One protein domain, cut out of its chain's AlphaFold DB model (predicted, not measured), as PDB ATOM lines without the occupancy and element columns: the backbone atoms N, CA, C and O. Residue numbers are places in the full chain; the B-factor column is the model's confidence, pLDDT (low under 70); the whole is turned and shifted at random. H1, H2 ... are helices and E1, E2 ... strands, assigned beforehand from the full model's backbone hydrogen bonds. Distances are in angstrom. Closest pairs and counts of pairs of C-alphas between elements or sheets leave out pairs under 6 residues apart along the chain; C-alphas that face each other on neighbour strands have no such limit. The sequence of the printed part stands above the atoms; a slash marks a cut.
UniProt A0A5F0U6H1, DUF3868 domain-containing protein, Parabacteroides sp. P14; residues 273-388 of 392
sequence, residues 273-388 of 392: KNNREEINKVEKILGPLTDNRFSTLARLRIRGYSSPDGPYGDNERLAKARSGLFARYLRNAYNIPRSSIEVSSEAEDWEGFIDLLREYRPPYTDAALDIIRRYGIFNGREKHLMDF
ATOM      1  N   LYS A 273     148.437 184.177 183.167       90.56
ATOM      2  CA  LYS A 273     148.069 183.549 181.889       90.56
ATOM      3  C   LYS A 273     146.579 183.150 181.860       90.56
ATOM      4  O   LYS A 273     145.726 184.004 182.081       90.56
ATOM      5  N   ASN A 274     146.262 181.880 181.601       88.81
ATOM      6  CA  ASN A 274     144.891 181.391 181.413       88.81
ATOM      7  C   ASN A 274     144.250 180.836 182.696       88.81
ATOM      8  O   ASN A 274     143.130 180.326 182.653       88.81
ATOM      9  N   ASN A 275     144.906 180.979 183.853       88.69
ATOM     10  CA  ASN A 275     144.422 180.428 185.124       88.69
ATOM     11  C   ASN A 275     143.011 180.881 185.493       88.69
ATOM     12  O   ASN A 275     142.273 180.146 186.150       88.69
ATOM     13  N   ARG A 276     142.607 182.079 185.064       87.56
ATOM     14  CA  ARG A 276     141.268 182.603 185.323       87.56
ATOM     15  C   ARG A 276     140.188 181.744 184.673       87.56
ATOM     16  O   ARG A 276     139.148 181.516 185.289       87.56
ATOM     17  N   GLU A 277     140.428 181.254 183.459       87.12
ATOM     18  CA  GLU A 277     139.480 180.388 182.756       87.12
ATOM     19  C   GLU A 277     139.394 179.001 183.388       87.12
ATOM     20  O   GLU A 277     138.307 178.438 183.517       87.12
ATOM     21  N   GLU A 278     140.509 178.491 183.900       91.69
ATOM     22  CA  GLU A 278     140.530 177.239 184.655       91.69
ATOM     23  C   GLU A 278     139.767 177.371 185.978       91.69
ATOM     24  O   GLU A 278     138.921 176.540 186.303       91.69
ATOM     25  N   ILE A 279     139.942 178.479 186.703       89.38
ATOM     26  CA  ILE A 279     139.147 178.765 187.909       89.38
ATOM     27  C   ILE A 279     137.656 178.900 187.567       89.38
ATOM     28  O   ILE A 279     136.810 178.432 188.330       89.38
ATOM     29  N   ASN A 280     137.302 179.463 186.406       87.06
ATOM     30  CA  ASN A 280     135.903 179.550 185.977       87.06
ATOM     31  C   ASN A 280     135.246 178.165 185.817       87.06
ATOM     32  O   ASN A 280     134.032 178.054 186.001       87.06
ATOM     33  N   LYS A 281     136.003 177.103 185.496       91.12
ATOM     34  CA  LYS A 281     135.466 175.728 185.462       91.12
ATOM     35  C   LYS A 281     135.003 175.284 186.851       91.12
ATOM     36  O   LYS A 281     133.951 174.665 186.972       91.12
ATOM     37  N   VAL A 282     135.736 175.665 187.897       89.81
ATOM     38  CA  VAL A 282     135.357 175.388 189.290       89.81
ATOM     39  C   VAL A 282     134.106 176.158 189.689       89.81
ATOM     40  O   VAL A 282     133.211 175.584 190.302       89.81
ATOM     41  N   GLU A 283     134.011 177.431 189.303       84.69
ATOM     42  CA  GLU A 283     132.846 178.271 189.613       84.69
ATOM     43  C   GLU A 283     131.548 177.686 189.041       84.69
ATOM     44  O   GLU A 283     130.506 177.745 189.690       84.69
ATOM     45  N   LYS A 284     131.600 177.060 187.859       85.81
ATOM     46  CA  LYS A 284     130.432 176.389 187.264       85.81
ATOM     47  C   LYS A 284     129.910 175.233 188.125       85.81
ATOM     48  O   LYS A 284     128.701 175.032 188.169       85.81
ATOM     49  N   ILE A 285     130.805 174.517 188.807       87.88
ATOM     50  CA  ILE A 285     130.480 173.345 189.635       87.88
ATOM     51  C   ILE A 285     130.104 173.773 191.060       87.88
ATOM     52  O   ILE A 285     129.086 173.355 191.606       87.88
ATOM     53  N   LEU A 286     130.926 174.619 191.686       84.94
ATOM     54  CA  LEU A 286     130.761 174.992 193.093       84.94
ATOM     55  C   LEU A 286     129.796 176.161 193.301       84.94
ATOM     56  O   LEU A 286     129.153 176.226 194.348       84.94
ATOM     57  N   GLY A 287     129.646 177.054 192.321       79.38
ATOM     58  CA  GLY A 287     128.756 178.215 192.400       79.38
ATOM     59  C   GLY A 287     127.321 177.843 192.801       79.38
ATOM     60  O   GLY A 287     126.838 178.356 193.814       79.38
ATOM     61  N   PRO A 288     126.654 176.892 192.113       77.94
ATOM     62  CA  PRO A 288     125.302 176.452 192.469       77.94
ATOM     63  C   PRO A 288     125.171 175.880 193.890       77.94
ATOM     64  O   PRO A 288     124.102 175.965 194.493       77.94
ATOM     65  N   LEU A 289     126.250 175.315 194.443       75.69
ATOM     66  CA  LEU A 289     126.269 174.735 195.792       75.69
ATOM     67  C   LEU A 289     126.379 175.796 196.894       75.69
ATOM     68  O   LEU A 289     126.073 175.506 198.047       75.69
ATOM     69  N   THR A 290     126.808 177.017 196.564       66.50
ATOM     70  CA  THR A 290     126.910 178.112 197.546       66.50
ATOM     71  C   THR A 290     125.595 178.844 197.808       66.50
ATOM     72  O   THR A 290     125.462 179.486 198.848       66.50
ATOM     73  N   ASP A 291     124.633 178.744 196.890       61.75
ATOM     74  CA  ASP A 291     123.377 179.508 196.918       61.75
ATOM     75  C   ASP A 291     122.155 178.640 197.290       61.75
ATOM     76  O   ASP A 291     121.138 179.125 197.788       61.75
ATOM     77  N   ASN A 292     122.239 177.320 197.092       56.88
ATOM     78  CA  ASN A 292     121.072 176.447 197.160       56.88
ATOM     79  C   ASN A 292     120.839 175.815 198.551       56.88
ATOM     80  O   ASN A 292     121.686 175.099 199.076       56.88
ATOM     81  N   ARG A 293     119.629 175.984 199.111       59.34
ATOM     82  CA  ARG A 293     119.173 175.329 200.360       59.34
ATOM     83  C   ARG A 293     118.893 173.827 200.217       59.34
ATOM     84  O   ARG A 293     118.670 173.156 201.219       59.34
ATOM     85  N   PHE A 294     118.871 173.311 198.990       64.62
ATOM     86  CA  PHE A 294     118.473 171.933 198.684       64.62
ATOM     87  C   PHE A 294     119.652 171.021 198.323       64.62
ATOM     88  O   PHE A 294     119.450 169.874 197.928       64.62
ATOM     89  N   SER A 295     120.893 171.509 198.393       72.75
ATOM     90  CA  SER A 295     122.081 170.717 198.067       72.75
ATOM     91  C   SER A 295     123.247 171.131 198.949       72.75
ATOM     92  O   SER A 295     123.525 172.313 199.107       72.75
ATOM     93  N   THR A 296     123.931 170.152 199.528       74.75
ATOM     94  CA  THR A 296     125.113 170.373 200.358       74.75
ATOM     95  C   THR A 296     126.313 169.687 199.727       74.75
ATOM     96  O   THR A 296     126.209 168.604 199.148       74.75
ATOM     97  N   LEU A 297     127.477 170.326 199.829       83.81
ATOM     98  CA  LEU A 297     128.727 169.708 199.413       83.81
ATOM     99  C   LEU A 297     129.082 168.596 200.408       83.81
ATOM    100  O   LEU A 297     129.506 168.870 201.529       83.81
ATOM    101  N   ALA A 298     128.925 167.341 199.991       85.94
ATOM    102  CA  ALA A 298     129.305 166.196 200.814       85.94
ATOM    103  C   ALA A 298     130.834 166.063 200.918       85.94
ATOM    104  O   ALA A 298     131.386 165.940 202.013       85.94
ATOM    105  N   ARG A 299     131.526 166.090 199.771       89.12
ATOM    106  CA  ARG A 299     132.972 165.875 199.682       89.12
ATOM    107  C   ARG A 299     133.555 166.539 198.439       89.12
ATOM    108  O   ARG A 299     132.987 166.421 197.359       89.12
ATOM    109  N   LEU A 300     134.711 167.170 198.599       91.88
ATOM    110  CA  LEU A 300     135.540 167.726 197.536       91.88
ATOM    111  C   LEU A 300     136.871 166.973 197.516       91.88
ATOM    112  O   LEU A 300     137.595 166.976 198.510       91.88
ATOM    113  N   ARG A 301     137.192 166.333 196.391       92.94
ATOM    114  CA  ARG A 301     138.486 165.673 196.187       92.94
ATOM    115  C   ARG A 301     139.332 166.494 195.234       92.94
ATOM    116  O   ARG A 301     138.854 166.881 194.172       92.94
ATOM    117  N   ILE A 302     140.574 166.747 195.620       93.69
ATOM    118  CA  ILE A 302     141.543 167.501 194.830       93.69
ATOM    119  C   ILE A 302     142.762 166.609 194.659       93.69
ATOM    120  O   ILE A 302     143.432 166.298 195.640       93.69
ATOM    121  N   ARG A 303     143.046 166.209 193.422       91.81
ATOM    122  CA  ARG A 303     144.253 165.461 193.066       91.81
ATOM    123  C   ARG A 303     145.147 166.381 192.247       91.81
ATOM    124  O   ARG A 303     144.711 166.876 191.213       91.81
ATOM    125  N   GLY A 304     146.335 166.684 192.762       89.81
ATOM    126  CA  GLY A 304     147.331 167.468 192.030       89.81
ATOM    127  C   GLY A 304     148.302 166.586 191.278       89.81
ATOM    128  O   GLY A 304     148.674 165.528 191.778       89.81
ATOM    129  N   TYR A 305     148.753 167.083 190.137       87.56
ATOM    130  CA  TYR A 305     149.799 166.471 189.336       87.56
ATOM    131  C   TYR A 305     150.854 167.520 188.979       87.56
ATOM    132  O   TYR A 305     150.564 168.722 189.013       87.56
ATOM    133  N   SER A 306     152.064 167.078 188.645       83.62
ATOM    134  CA  SER A 306     153.046 167.898 187.933       83.62
ATOM    135  C   SER A 306     153.141 167.441 186.479       83.62
ATOM    136  O   SER A 306     152.800 166.301 186.146       83.62
ATOM    137  N   SER A 307     153.624 168.330 185.616       78.00
ATOM    138  CA  SER A 307     154.152 167.908 184.321       78.00
ATOM    139  C   SER A 307     155.360 166.992 184.551       78.00
ATOM    140  O   SER A 307     156.076 167.202 185.534       78.00
ATOM    141  N   PRO A 308     155.611 166.008 183.673       71.75
ATOM    142  CA  PRO A 308     156.773 165.127 183.757       71.75
ATOM    143  C   PRO A 308     158.057 165.841 183.301       71.75
ATOM    144  O   PRO A 308     158.797 165.313 182.485       71.75
ATOM    145  N   ASP A 309     158.288 167.061 183.785       70.19
ATOM    146  CA  ASP A 309     159.437 167.883 183.424       70.19
ATOM    147  C   ASP A 309     160.351 168.040 184.645       70.19
ATOM    148  O   ASP A 309     159.973 168.642 185.654       70.19
ATOM    149  N   GLY A 310     161.575 167.534 184.552       74.12
ATOM    150  CA  GLY A 310     162.564 167.583 185.620       74.12
ATOM    151  C   GLY A 310     162.435 166.447 186.647       74.12
ATOM    152  O   GLY A 310     161.615 165.546 186.516       74.12
ATOM    153  N   PRO A 311     163.260 166.464 187.709       74.44
ATOM    154  CA  PRO A 311     163.387 165.331 188.620       74.44
ATOM    155  C   PRO A 311     162.068 164.931 189.300       74.44
ATOM    156  O   PRO A 311     161.417 165.750 189.950       74.44
ATOM    157  N   TYR A 312     161.753 163.631 189.284       75.31
ATOM    158  CA  TYR A 312     160.555 163.056 189.916       75.31
ATOM    159  C   TYR A 312     160.306 163.545 191.358       75.31
ATOM    160  O   TYR A 312     159.178 163.857 191.735       75.31
ATOM    161  N   GLY A 313     161.358 163.640 192.182       73.56
ATOM    162  CA  GLY A 313     161.231 164.097 193.573       73.56
ATOM    163  C   GLY A 313     160.778 165.557 193.700       73.56
ATOM    164  O   GLY A 313     160.016 165.898 194.609       73.56
ATOM    165  N   ASP A 314     161.192 166.416 192.767       79.25
ATOM    166  CA  ASP A 314     160.725 167.802 192.706       79.25
ATOM    167  C   ASP A 314     159.275 167.870 192.223       79.25
ATOM    168  O   ASP A 314     158.483 168.622 192.797       79.25
ATOM    169  N   ASN A 315     158.907 167.034 191.248       82.31
ATOM    170  CA  ASN A 315     157.535 166.897 190.756       82.31
ATOM    171  C   ASN A 315     156.575 166.430 191.857       82.31
ATOM    172  O   ASN A 315     155.523 167.038 192.057       82.31
ATOM    173  N   GLU A 316     156.964 165.435 192.658       82.62
ATOM    174  CA  GLU A 316     156.190 164.979 193.817       82.62
ATOM    175  C   GLU A 316     155.968 166.107 194.835       82.62
ATOM    176  O   GLU A 316     154.839 166.353 195.286       82.62
ATOM    177  N   ARG A 317     157.035 166.847 195.171       87.62
ATOM    178  CA  ARG A 317     156.958 167.997 196.080       87.62
ATOM    179  C   ARG A 317     156.041 169.086 195.522       87.62
ATOM    180  O   ARG A 317     155.207 169.608 196.268       87.62
ATOM    181  N   LEU A 318     156.190 169.435 194.243       87.81
ATOM    182  CA  LEU A 318     155.407 170.469 193.565       87.81
ATOM    183  C   LEU A 318     153.929 170.093 193.492       87.81
ATOM    184  O   LEU A 318     153.090 170.894 193.899       87.81
ATOM    185  N   ALA A 319     153.604 168.879 193.047       87.56
ATOM    186  CA  ALA A 319     152.231 168.393 192.950       87.56
ATOM    187  C   ALA A 319     151.522 168.444 194.311       87.56
ATOM    188  O   ALA A 319     150.392 168.932 194.417       87.56
ATOM    189  N   LYS A 320     152.213 168.017 195.377       88.38
ATOM    190  CA  LYS A 320     151.711 168.065 196.758       88.38
ATOM    191  C   LYS A 320     151.534 169.491 197.278       88.38
ATOM    192  O   LYS A 320     150.528 169.796 197.923       88.38
ATOM    193  N   ALA A 321     152.505 170.370 197.030       87.50
ATOM    194  CA  ALA A 321     152.440 171.762 197.463       87.50
ATOM    195  C   ALA A 321     151.301 172.510 196.755       87.50
ATOM    196  O   ALA A 321     150.460 173.126 197.417       87.50
ATOM    197  N   ARG A 322     151.228 172.391 195.425       91.56
ATOM    198  CA  ARG A 322     150.234 173.052 194.570       91.56
ATOM    199  C   ARG A 322     148.814 172.591 194.880       91.56
ATOM    200  O   ARG A 322     147.937 173.435 195.058       91.56
ATOM    201  N   SER A 323     148.575 171.285 195.036       92.81
ATOM    202  CA  SER A 323     147.245 170.772 195.400       92.81
ATOM    203  C   SER A 323     146.802 171.239 196.786       92.81
ATOM    204  O   SER A 323     145.655 171.650 196.963       92.81
ATOM    205  N   GLY A 324     147.715 171.260 197.761       90.62
ATOM    206  CA  GLY A 324     147.440 171.762 199.105       90.62
ATOM    207  C   GLY A 324     147.139 173.264 199.141       90.62
ATOM    208  O   GLY A 324     146.255 173.709 199.884       90.62
ATOM    209  N   LEU A 325     147.848 174.059 198.336       91.31
ATOM    210  CA  LEU A 325     147.608 175.498 198.196       91.31
ATOM    211  C   LEU A 325     146.295 175.777 197.462       91.31
ATOM    212  O   LEU A 325     145.497 176.590 197.931       91.31
ATOM    213  N   PHE A 326     145.995 175.029 196.402       93.81
ATOM    214  CA  PHE A 326     144.717 175.134 195.706       93.81
ATOM    215  C   PHE A 326     143.532 174.717 196.589       93.81
ATOM    216  O   PHE A 326     142.520 175.415 196.651       93.81
ATOM    217  N   ALA A 327     143.679 173.654 197.382       92.00
ATOM    218  CA  ALA A 327     142.689 173.267 198.382       92.00
ATOM    219  C   ALA A 327     142.424 174.390 199.391       92.00
ATOM    220  O   ALA A 327     141.276 174.677 199.731       92.00
ATOM    221  N   ARG A 328     143.482 175.072 199.842       89.25
ATOM    222  CA  ARG A 328     143.369 176.240 200.722       89.25
ATOM    223  C   ARG A 328     142.671 177.408 200.030       89.25
ATOM    224  O   ARG A 328     141.856 178.072 200.671       89.25
ATOM    225  N   TYR A 329     142.970 177.648 198.755       90.00
ATOM    226  CA  TYR A 329     142.300 178.654 197.936       90.00
ATOM    227  C   TYR A 329     140.789 178.392 197.874       90.00
ATOM    228  O   TYR A 329     140.022 179.261 198.285       90.00
ATOM    229  N   LEU A 330     140.366 177.183 197.486       89.06
ATOM    230  CA  LEU A 330     138.946 176.817 197.391       89.06
ATOM    231  C   LEU A 330     138.240 176.869 198.743       89.06
ATOM    232  O   LEU A 330     137.149 177.423 198.860       89.06
ATOM    233  N   ARG A 331     138.892 176.354 199.789       88.44
ATOM    234  CA  ARG A 331     138.377 176.413 201.158       88.44
ATOM    235  C   ARG A 331     138.039 177.841 201.569       88.44
ATOM    236  O   ARG A 331     136.970 178.083 202.117       88.44
ATOM    237  N   ASN A 332     138.954 178.774 201.318       85.50
ATOM    238  CA  ASN A 332     138.786 180.168 201.709       85.50
ATOM    239  C   ASN A 332     137.788 180.902 200.798       85.50
ATOM    240  O   ASN A 332     137.022 181.720 201.295       85.50
ATOM    241  N   ALA A 333     137.786 180.611 199.493       84.31
ATOM    242  CA  ALA A 333     136.902 181.255 198.520       84.31
ATOM    243  C   ALA A 333     135.430 180.841 198.693       84.31
ATOM    244  O   ALA A 333     134.545 181.688 198.637       84.31
ATOM    245  N   TYR A 334     135.178 179.558 198.963       82.44
ATOM    246  CA  TYR A 334     133.829 178.981 199.045       82.44
ATOM    247  C   TYR A 334     133.397 178.634 200.479       82.44
ATOM    248  O   TYR A 334     132.340 178.046 200.686       82.44
ATOM    249  N   ASN A 335     134.210 178.987 201.483       82.44
ATOM    250  CA  ASN A 335     133.966 178.713 202.904       82.44
ATOM    251  C   ASN A 335     133.664 177.225 203.201       82.44
ATOM    252  O   ASN A 335     132.792 176.895 204.007       82.44
ATOM    253  N   ILE A 336     134.385 176.326 202.527       85.31
ATOM    254  CA  ILE A 336     134.212 174.873 202.648       85.31
ATOM    255  C   ILE A 336     134.900 174.394 203.936       85.31
ATOM    256  O   ILE A 336     136.045 174.774 204.193       85.31
ATOM    257  N   PRO A 337     134.263 173.555 204.769       84.56
ATOM    258  CA  PRO A 337     134.910 173.017 205.958       84.56
ATOM    259  C   PRO A 337     136.075 172.093 205.580       84.56
ATOM    260  O   PRO A 337     135.993 171.301 204.643       84.56
ATOM    261  N   ARG A 338     137.169 172.153 206.351       86.62
ATOM    262  CA  ARG A 338     138.378 171.341 206.104       86.62
ATOM    263  C   ARG A 338     138.082 169.837 206.070       86.62
ATOM    264  O   ARG A 338     138.732 169.125 205.320       86.62
ATOM    265  N   SER A 339     137.109 169.374 206.854       88.62
ATOM    266  CA  SER A 339     136.689 167.969 206.917       88.62
ATOM    267  C   SER A 339     136.057 167.450 205.624       88.62
ATOM    268  O   SER A 339     136.015 166.243 205.423       88.62
ATOM    269  N   SER A 340     135.569 168.336 204.755       88.19
ATOM    270  CA  SER A 340     134.960 167.960 203.476       88.19
ATOM    271  C   SER A 340     135.958 167.947 202.321       88.19
ATOM    272  O   SER A 340     135.559 167.614 201.209       88.19
ATOM    273  N   ILE A 341     137.225 168.315 202.547       91.94
ATOM    274  CA  ILE A 341     138.252 168.380 201.503       91.94
ATOM    275  C   ILE A 341     139.264 167.253 201.699       91.94
ATOM    276  O   ILE A 341     139.964 167.201 202.709       91.94
ATOM    277  N   GLU A 342     139.386 166.400 200.691       93.38
ATOM    278  CA  GLU A 342     140.439 165.393 200.576       93.38
ATOM    279  C   GLU A 342     141.432 165.852 199.511       93.38
ATOM    280  O   GLU A 342     141.044 166.147 198.379       93.38
ATOM    281  N   VAL A 343     142.712 165.923 199.874       93.94
ATOM    282  CA  VAL A 343     143.782 166.309 198.953       93.94
ATOM    283  C   VAL A 343     144.712 165.124 198.763       93.94
ATOM    284  O   VAL A 343     145.237 164.588 199.738       93.94
ATOM    285  N   SER A 344     144.927 164.747 197.512       90.69
ATOM    286  CA  SER A 344     145.952 163.805 197.091       90.69
ATOM    287  C   SER A 344     146.852 164.452 196.040       90.69
ATOM    288  O   SER A 344     146.560 165.519 195.489       90.69
ATOM    289  N   SER A 345     147.992 163.831 195.788       89.69
ATOM    290  CA  SER A 345     148.917 164.266 194.752       89.69
ATOM    291  C   SER A 345     149.604 163.064 194.150       89.69
ATOM    292  O   SER A 345     149.919 162.121 194.874       89.69
ATOM    293  N   GLU A 346     149.876 163.146 192.861       85.25
ATOM    294  CA  GLU A 346     150.779 162.244 192.162       85.25
ATOM    295  C   GLU A 346     151.874 163.078 191.529       85.25
ATOM    296  O   GLU A 346     151.627 164.216 191.135       85.25
ATOM    297  N   ALA A 347     153.091 162.545 191.488       75.00
ATOM    298  CA  ALA A 347     154.221 163.311 190.991       75.00
ATOM    299  C   ALA A 347     153.976 163.775 189.551       75.00
ATOM    300  O   ALA A 347     154.173 164.945 189.256       75.00
ATOM    301  N   GLU A 348     153.477 162.895 188.682       80.69
ATOM    302  CA  GLU A 348     153.419 163.129 187.239       80.69
ATOM    303  C   GLU A 348     152.116 162.584 186.640       80.69
ATOM    304  O   GLU A 348     151.719 161.459 186.954       80.69
ATOM    305  N   ASP A 349     151.468 163.355 185.760       82.31
ATOM    306  CA  ASP A 349     150.267 162.919 185.026       82.31
ATOM    307  C   ASP A 349     150.616 162.304 183.663       82.31
ATOM    308  O   ASP A 349     150.534 162.939 182.606       82.31
ATOM    309  N   TRP A 350     151.023 161.036 183.682       79.75
ATOM    310  CA  TRP A 350     151.341 160.305 182.453       79.75
ATOM    311  C   TRP A 350     150.106 159.983 181.608       79.75
ATOM    312  O   TRP A 350     150.217 159.913 180.384       79.75
ATOM    313  N   GLU A 351     148.945 159.777 182.232       81.31
ATOM    314  CA  GLU A 351     147.700 159.492 181.514       81.31
ATOM    315  C   GLU A 351     147.214 160.741 180.770       81.31
ATOM    316  O   GLU A 351     146.986 160.679 179.561       81.31
ATOM    317  N   GLY A 352     147.193 161.895 181.445       80.00
ATOM    318  CA  GLY A 352     146.871 163.180 180.832       80.00
ATOM    319  C   GLY A 352     147.827 163.552 179.699       80.00
ATOM    320  O   GLY A 352     147.386 164.037 178.659       80.00
ATOM    321  N   PHE A 353     149.127 163.257 179.828       81.06
ATOM    322  CA  PHE A 353     150.075 163.463 178.728       81.06
ATOM    323  C   PHE A 353     149.767 162.580 177.506       81.06
ATOM    324  O   PHE A 353     149.812 163.056 176.370       81.06
ATOM    325  N   ILE A 354     149.411 161.307 177.716       83.75
ATOM    326  CA  ILE A 354     149.005 160.398 176.633       83.75
ATOM    327  C   ILE A 354     147.741 160.910 175.935       83.75
ATOM    328  O   ILE A 354     147.664 160.855 174.703       83.75
ATOM    329  N   ASP A 355     146.766 161.401 176.696       84.88
ATOM    330  CA  ASP A 355     145.521 161.935 176.145       84.88
ATOM    331  C   ASP A 355     145.780 163.194 175.308       84.88
ATOM    332  O   ASP A 355     145.316 163.270 174.168       84.88
ATOM    333  N   LEU A 356     146.633 164.109 175.787       82.94
ATOM    334  CA  LEU A 356     147.064 165.288 175.026       82.94
ATOM    335  C   LEU A 356     147.789 164.906 173.725       82.94
ATOM    336  O   LEU A 356     147.496 165.462 172.664       82.94
ATOM    337  N   LEU A 357     148.701 163.929 173.764       84.25
ATOM    338  CA  LEU A 357     149.383 163.434 172.562       84.25
ATOM    339  C   LEU A 357     148.395 162.861 171.537       84.25
ATOM    340  O   LEU A 357     148.567 163.047 170.333       84.25
ATOM    341  N   ARG A 358     147.347 162.170 171.995       87.56
ATOM    342  CA  ARG A 358     146.320 161.595 171.115       87.56
ATOM    343  C   ARG A 358     145.381 162.643 170.534       87.56
ATOM    344  O   ARG A 358     144.959 162.465 169.394       87.56
ATOM    345  N   GLU A 359     145.059 163.680 171.300       88.25
ATOM    346  CA  GLU A 359     144.160 164.759 170.890       88.25
ATOM    347  C   GLU A 359     144.823 165.684 169.864       88.25
ATOM    348  O   GLU A 359     144.296 165.871 168.768       88.25
ATOM    349  N   TYR A 360     146.004 166.219 170.181       84.50
ATOM    350  CA  TYR A 360     146.680 167.203 169.330       84.50
ATOM    351  C   TYR A 360     147.506 166.571 168.202       84.50
ATOM    352  O   TYR A 360     147.835 167.252 167.232       84.50
ATOM    353  N   ARG A 361     147.860 165.285 168.336       86.56
ATOM    354  CA  ARG A 361     148.709 164.506 167.418       86.56
ATOM    355  C   ARG A 361     149.883 165.287 166.796       86.56
ATOM    356  O   ARG A 361     149.995 165.342 165.569       86.56
ATOM    357  N   PRO A 362     150.802 165.862 167.594       83.25
ATOM    358  CA  PRO A 362     152.031 166.436 167.050       83.25
ATOM    359  C   PRO A 362     152.837 165.409 166.222       83.25
ATOM    360  O   PRO A 362     152.695 164.201 166.438       83.25
ATOM    361  N   PRO A 363     153.739 165.838 165.319       85.19
ATOM    362  CA  PRO A 363     154.493 164.935 164.434       85.19
ATOM    363  C   PRO A 363     155.265 163.819 165.156       85.19
ATOM    364  O   PRO A 363     155.509 162.756 164.597       85.19
ATOM    365  N   TYR A 364     155.628 164.053 166.416       83.75
ATOM    366  CA  TYR A 364     156.382 163.141 167.271       83.75
ATOM    367  C   TYR A 364     155.505 162.192 168.116       83.75
ATOM    368  O   TYR A 364     156.034 161.436 168.929       83.75
ATOM    369  N   THR A 365     154.178 162.206 167.942       86.44
ATOM    370  CA  THR A 365     153.208 161.465 168.777       86.44
ATOM    371  C   THR A 365     153.504 159.980 168.870       86.44
ATOM    372  O   THR A 365     153.585 159.437 169.969       86.44
ATOM    373  N   ASP A 366     153.659 159.308 167.730       85.75
ATOM    374  CA  ASP A 366     153.758 157.849 167.717       85.75
ATOM    375  C   ASP A 366     155.061 157.379 168.376       85.75
ATOM    376  O   ASP A 366     155.064 156.409 169.130       85.75
ATOM    377  N   ALA A 367     156.144 158.134 168.191       83.69
ATOM    378  CA  ALA A 367     157.419 157.872 168.841       83.69
ATOM    379  C   ALA A 367     157.401 158.201 170.346       83.69
ATOM    380  O   ALA A 367     157.923 157.419 171.140       83.69
ATOM    381  N   ALA A 368     156.741 159.287 170.764       82.75
ATOM    382  CA  ALA A 368     156.546 159.598 172.181       82.75
ATOM    383  C   ALA A 368     155.719 158.508 172.889       82.75
ATOM    384  O   ALA A 368     156.108 158.023 173.951       82.75
ATOM    385  N   LEU A 369     154.627 158.045 172.271       85.62
ATOM    386  CA  LEU A 369     153.814 156.940 172.791       85.62
ATOM    387  C   LEU A 369     154.601 155.624 172.874       85.62
ATOM    388  O   LEU A 369     154.403 154.848 173.810       85.62
ATOM    389  N   ASP A 370     155.496 155.366 171.923       85.75
ATOM    390  CA  ASP A 370     156.354 154.180 171.919       85.75
ATOM    391  C   ASP A 370     157.422 154.230 173.031       85.75
ATOM    392  O   ASP A 370     157.678 153.229 173.703       85.75
ATOM    393  N   ILE A 371     157.997 155.405 173.313       83.06
ATOM    394  CA  ILE A 371     158.891 155.614 174.468       83.06
ATOM    395  C   ILE A 371     158.134 155.392 175.784       83.06
ATOM    396  O   ILE A 371     158.609 154.660 176.656       83.06
ATOM    397  N   ILE A 372     156.927 155.958 175.908       82.38
ATOM    398  CA  ILE A 372     156.072 155.782 177.089       82.38
ATOM    399  C   ILE A 372     155.746 154.300 177.313       82.38
ATOM    400  O   ILE A 372     155.742 153.835 178.448       82.38
ATOM    401  N   ARG A 373     155.511 153.523 176.253       83.19
ATOM    402  CA  ARG A 373     155.242 152.081 176.377       83.19
ATOM    403  C   ARG A 373     156.473 151.271 176.781       83.19
ATOM    404  O   ARG A 373     156.332 150.318 177.542       83.19
ATOM    405  N   ARG A 374     157.656 151.620 176.267       81.12
ATOM    406  CA  ARG A 374     158.884 150.820 176.430       81.12
ATOM    407  C   ARG A 374     159.609 151.035 177.754       81.12
ATOM    408  O   ARG A 374     160.176 150.085 178.287       81.12
ATOM    409  N   TYR A 375     159.590 152.249 178.297       77.50
ATOM    410  CA  TYR A 375     160.310 152.586 179.528       77.50
ATOM    411  C   TYR A 375     159.326 152.814 180.669       77.50
ATOM    412  O   TYR A 375     158.293 153.428 180.454       77.50
ATOM    413  N   GLY A 376     159.611 152.332 181.878       70.56
ATOM    414  CA  GLY A 376     158.820 152.642 183.081       70.56
ATOM    415  C   GLY A 376     159.081 154.059 183.612       70.56
ATOM    416  O   GLY A 376     160.092 154.664 183.263       70.56
ATOM    417  N   ILE A 377     158.204 154.564 184.490       63.09
ATOM    418  CA  ILE A 377     158.301 155.915 185.093       63.09
ATOM    419  C   ILE A 377     159.662 156.122 185.784       63.09
ATOM    420  O   ILE A 377     160.335 157.115 185.545       63.09
ATOM    421  N   PHE A 378     160.142 155.124 186.533       61.66
ATOM    422  CA  PHE A 378     161.453 155.168 187.202       61.66
ATOM    423  C   PHE A 378     162.630 154.705 186.328       61.66
ATOM    424  O   PHE A 378     163.772 154.711 186.778       61.66
ATOM    425  N   ASN A 379     162.375 154.316 185.074       68.38
ATOM    426  CA  ASN A 379     163.376 153.747 184.166       68.38
ATOM    427  C   ASN A 379     163.791 154.742 183.068       68.38
ATOM    428  O   ASN A 379     164.074 154.341 181.943       68.38
ATOM    429  N   GLY A 380     163.793 156.044 183.376       63.69
ATOM    430  CA  GLY A 380     164.326 157.075 182.479       63.69
ATOM    431  C   GLY A 380     163.450 157.411 181.268       63.69
ATOM    432  O   GLY A 380     163.954 158.008 180.319       63.69
ATOM    433  N   ARG A 381     162.152 157.068 181.289       75.81
ATOM    434  CA  ARG A 381     161.179 157.432 180.237       75.81
ATOM    435  C   ARG A 381     161.226 158.926 179.895       75.81
ATOM    436  O   ARG A 381     161.210 159.286 178.726       75.81
ATOM    437  N   GLU A 382     161.316 159.767 180.918       68.31
ATOM    438  CA  GLU A 382     161.388 161.227 180.816       68.31
ATOM    439  C   GLU A 382     162.627 161.702 180.042       68.31
ATOM    440  O   GLU A 382     162.526 162.461 179.081       68.31
ATOM    441  N   LYS A 383     163.797 161.157 180.392       70.06
ATOM    442  CA  LYS A 383     165.061 161.428 179.702       70.06
ATOM    443  C   LYS A 383     164.984 161.048 178.224       70.06
ATOM    444  O   LYS A 383     165.396 161.825 177.374       70.06
ATOM    445  N   HIS A 384     164.398 159.893 177.911       72.00
ATOM    446  CA  HIS A 384     164.210 159.467 176.525       72.00
ATOM    447  C   HIS A 384     163.263 160.382 175.736       72.00
ATOM    448  O   HIS A 384     163.475 160.571 174.542       72.00
ATOM    449  N   LEU A 385     162.248 160.967 176.380       72.69
ATOM    450  CA  LEU A 385     161.369 161.958 175.749       72.69
ATOM    451  C   LEU A 385     162.090 163.294 175.513       72.69
ATOM    452  O   LEU A 385     161.944 163.872 174.438       72.69
ATOM    453  N   MET A 386     162.910 163.748 176.465       66.06
ATOM    454  CA  MET A 386     163.735 164.955 176.314       66.06
ATOM    455  C   MET A 386     164.791 164.807 175.208       66.06
ATOM    456  O   MET A 386     164.922 165.690 174.358       66.06
ATOM    457  N   ASP A 387     165.485 163.667 175.164       68.75
ATOM    458  CA  ASP A 387     166.495 163.357 174.142       68.75
ATOM    459  C   ASP A 387     165.876 163.256 172.732       68.75
ATOM    460  O   ASP A 387     166.542 163.518 171.730       68.75
ATOM    461  N   PHE A 388     164.590 162.901 172.645       62.19
ATOM    462  CA  PHE A 388     163.845 162.793 171.391       62.19
ATOM    463  C   PHE A 388     163.348 164.150 170.853       62.19
ATOM    464  O   PHE A 388     163.194 164.305 169.642       62.19
TER     465      PHE A 388
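This is residues 273 to 388 of the 392 residues of the protein "DUF3868 domain-containing protein" of Parabacteroides sp. P14 (UniProt A0A5F0U6H1). One long helix, H2, packs over a narrow ribbon of two parallel strands, E1 and E2; beyond the end of E2 three short helices, H3, H4 and H5, make a zigzag. At the other end of the ribbon the kinked helix H1 has its last residues near the end of H2, while residues 273 to 278 stick out. The printed part has 116 residues, ordered H1, E1, H2, E2, H3, H4, H5, and is mostly helix. It is loose, with a radius of gyration of the C-alphas of 17.7 A, and spans 54 by 28 by 26 A.

Look first at E1, residues 300 to 306, and E2, residues 341 to 348: they are parallel, with N 302 and O 342 2.9 A apart, within hydrogen-bond range. H2, residues 312 to 334, joins them in a strand-helix-strand unit, two parallel strands with a helix between, whose crossover is right-handed; its closest C-alphas to E2 are Glu 316 and Ala 347, 3.8 A. H1, residues 275 to 291, is close to H2 but not clearly touching, with the C-alphas of Thr 290 and Tyr 334 closest at 7.1 A. H3, residues 350 to 360, and H4, residues 365 to 374, form a helical hairpin, closest at C-alphas 357 and 365, 5.7 A. H4 and H5, residues 381 to 388, form another, closest at C-alphas 372 and 381, 6.2 A. Every O i to N i+4 pair is within hydrogen-bond range in H2, H3, H4 and H5, and 8 of 13 in H1.

Find C-alpha 275 at (144.422, 180.428, 185.124), where H1 begins; it has a kink of 47 degrees near residue 285. H2 runs 32.4 A, H1 24.1 A, E2 21.5 A and E1 20.0 A. H5 ends at C-alpha 388, (163.845, 162.793, 171.391).

The farthest C-alphas, Arg 293 and Asp 387, are 55.4 A apart. The printed part has no cut and no long link. Expect pLDDT under 70 at residues 290 to 294, 377 to 380, 382 and 386 to 388.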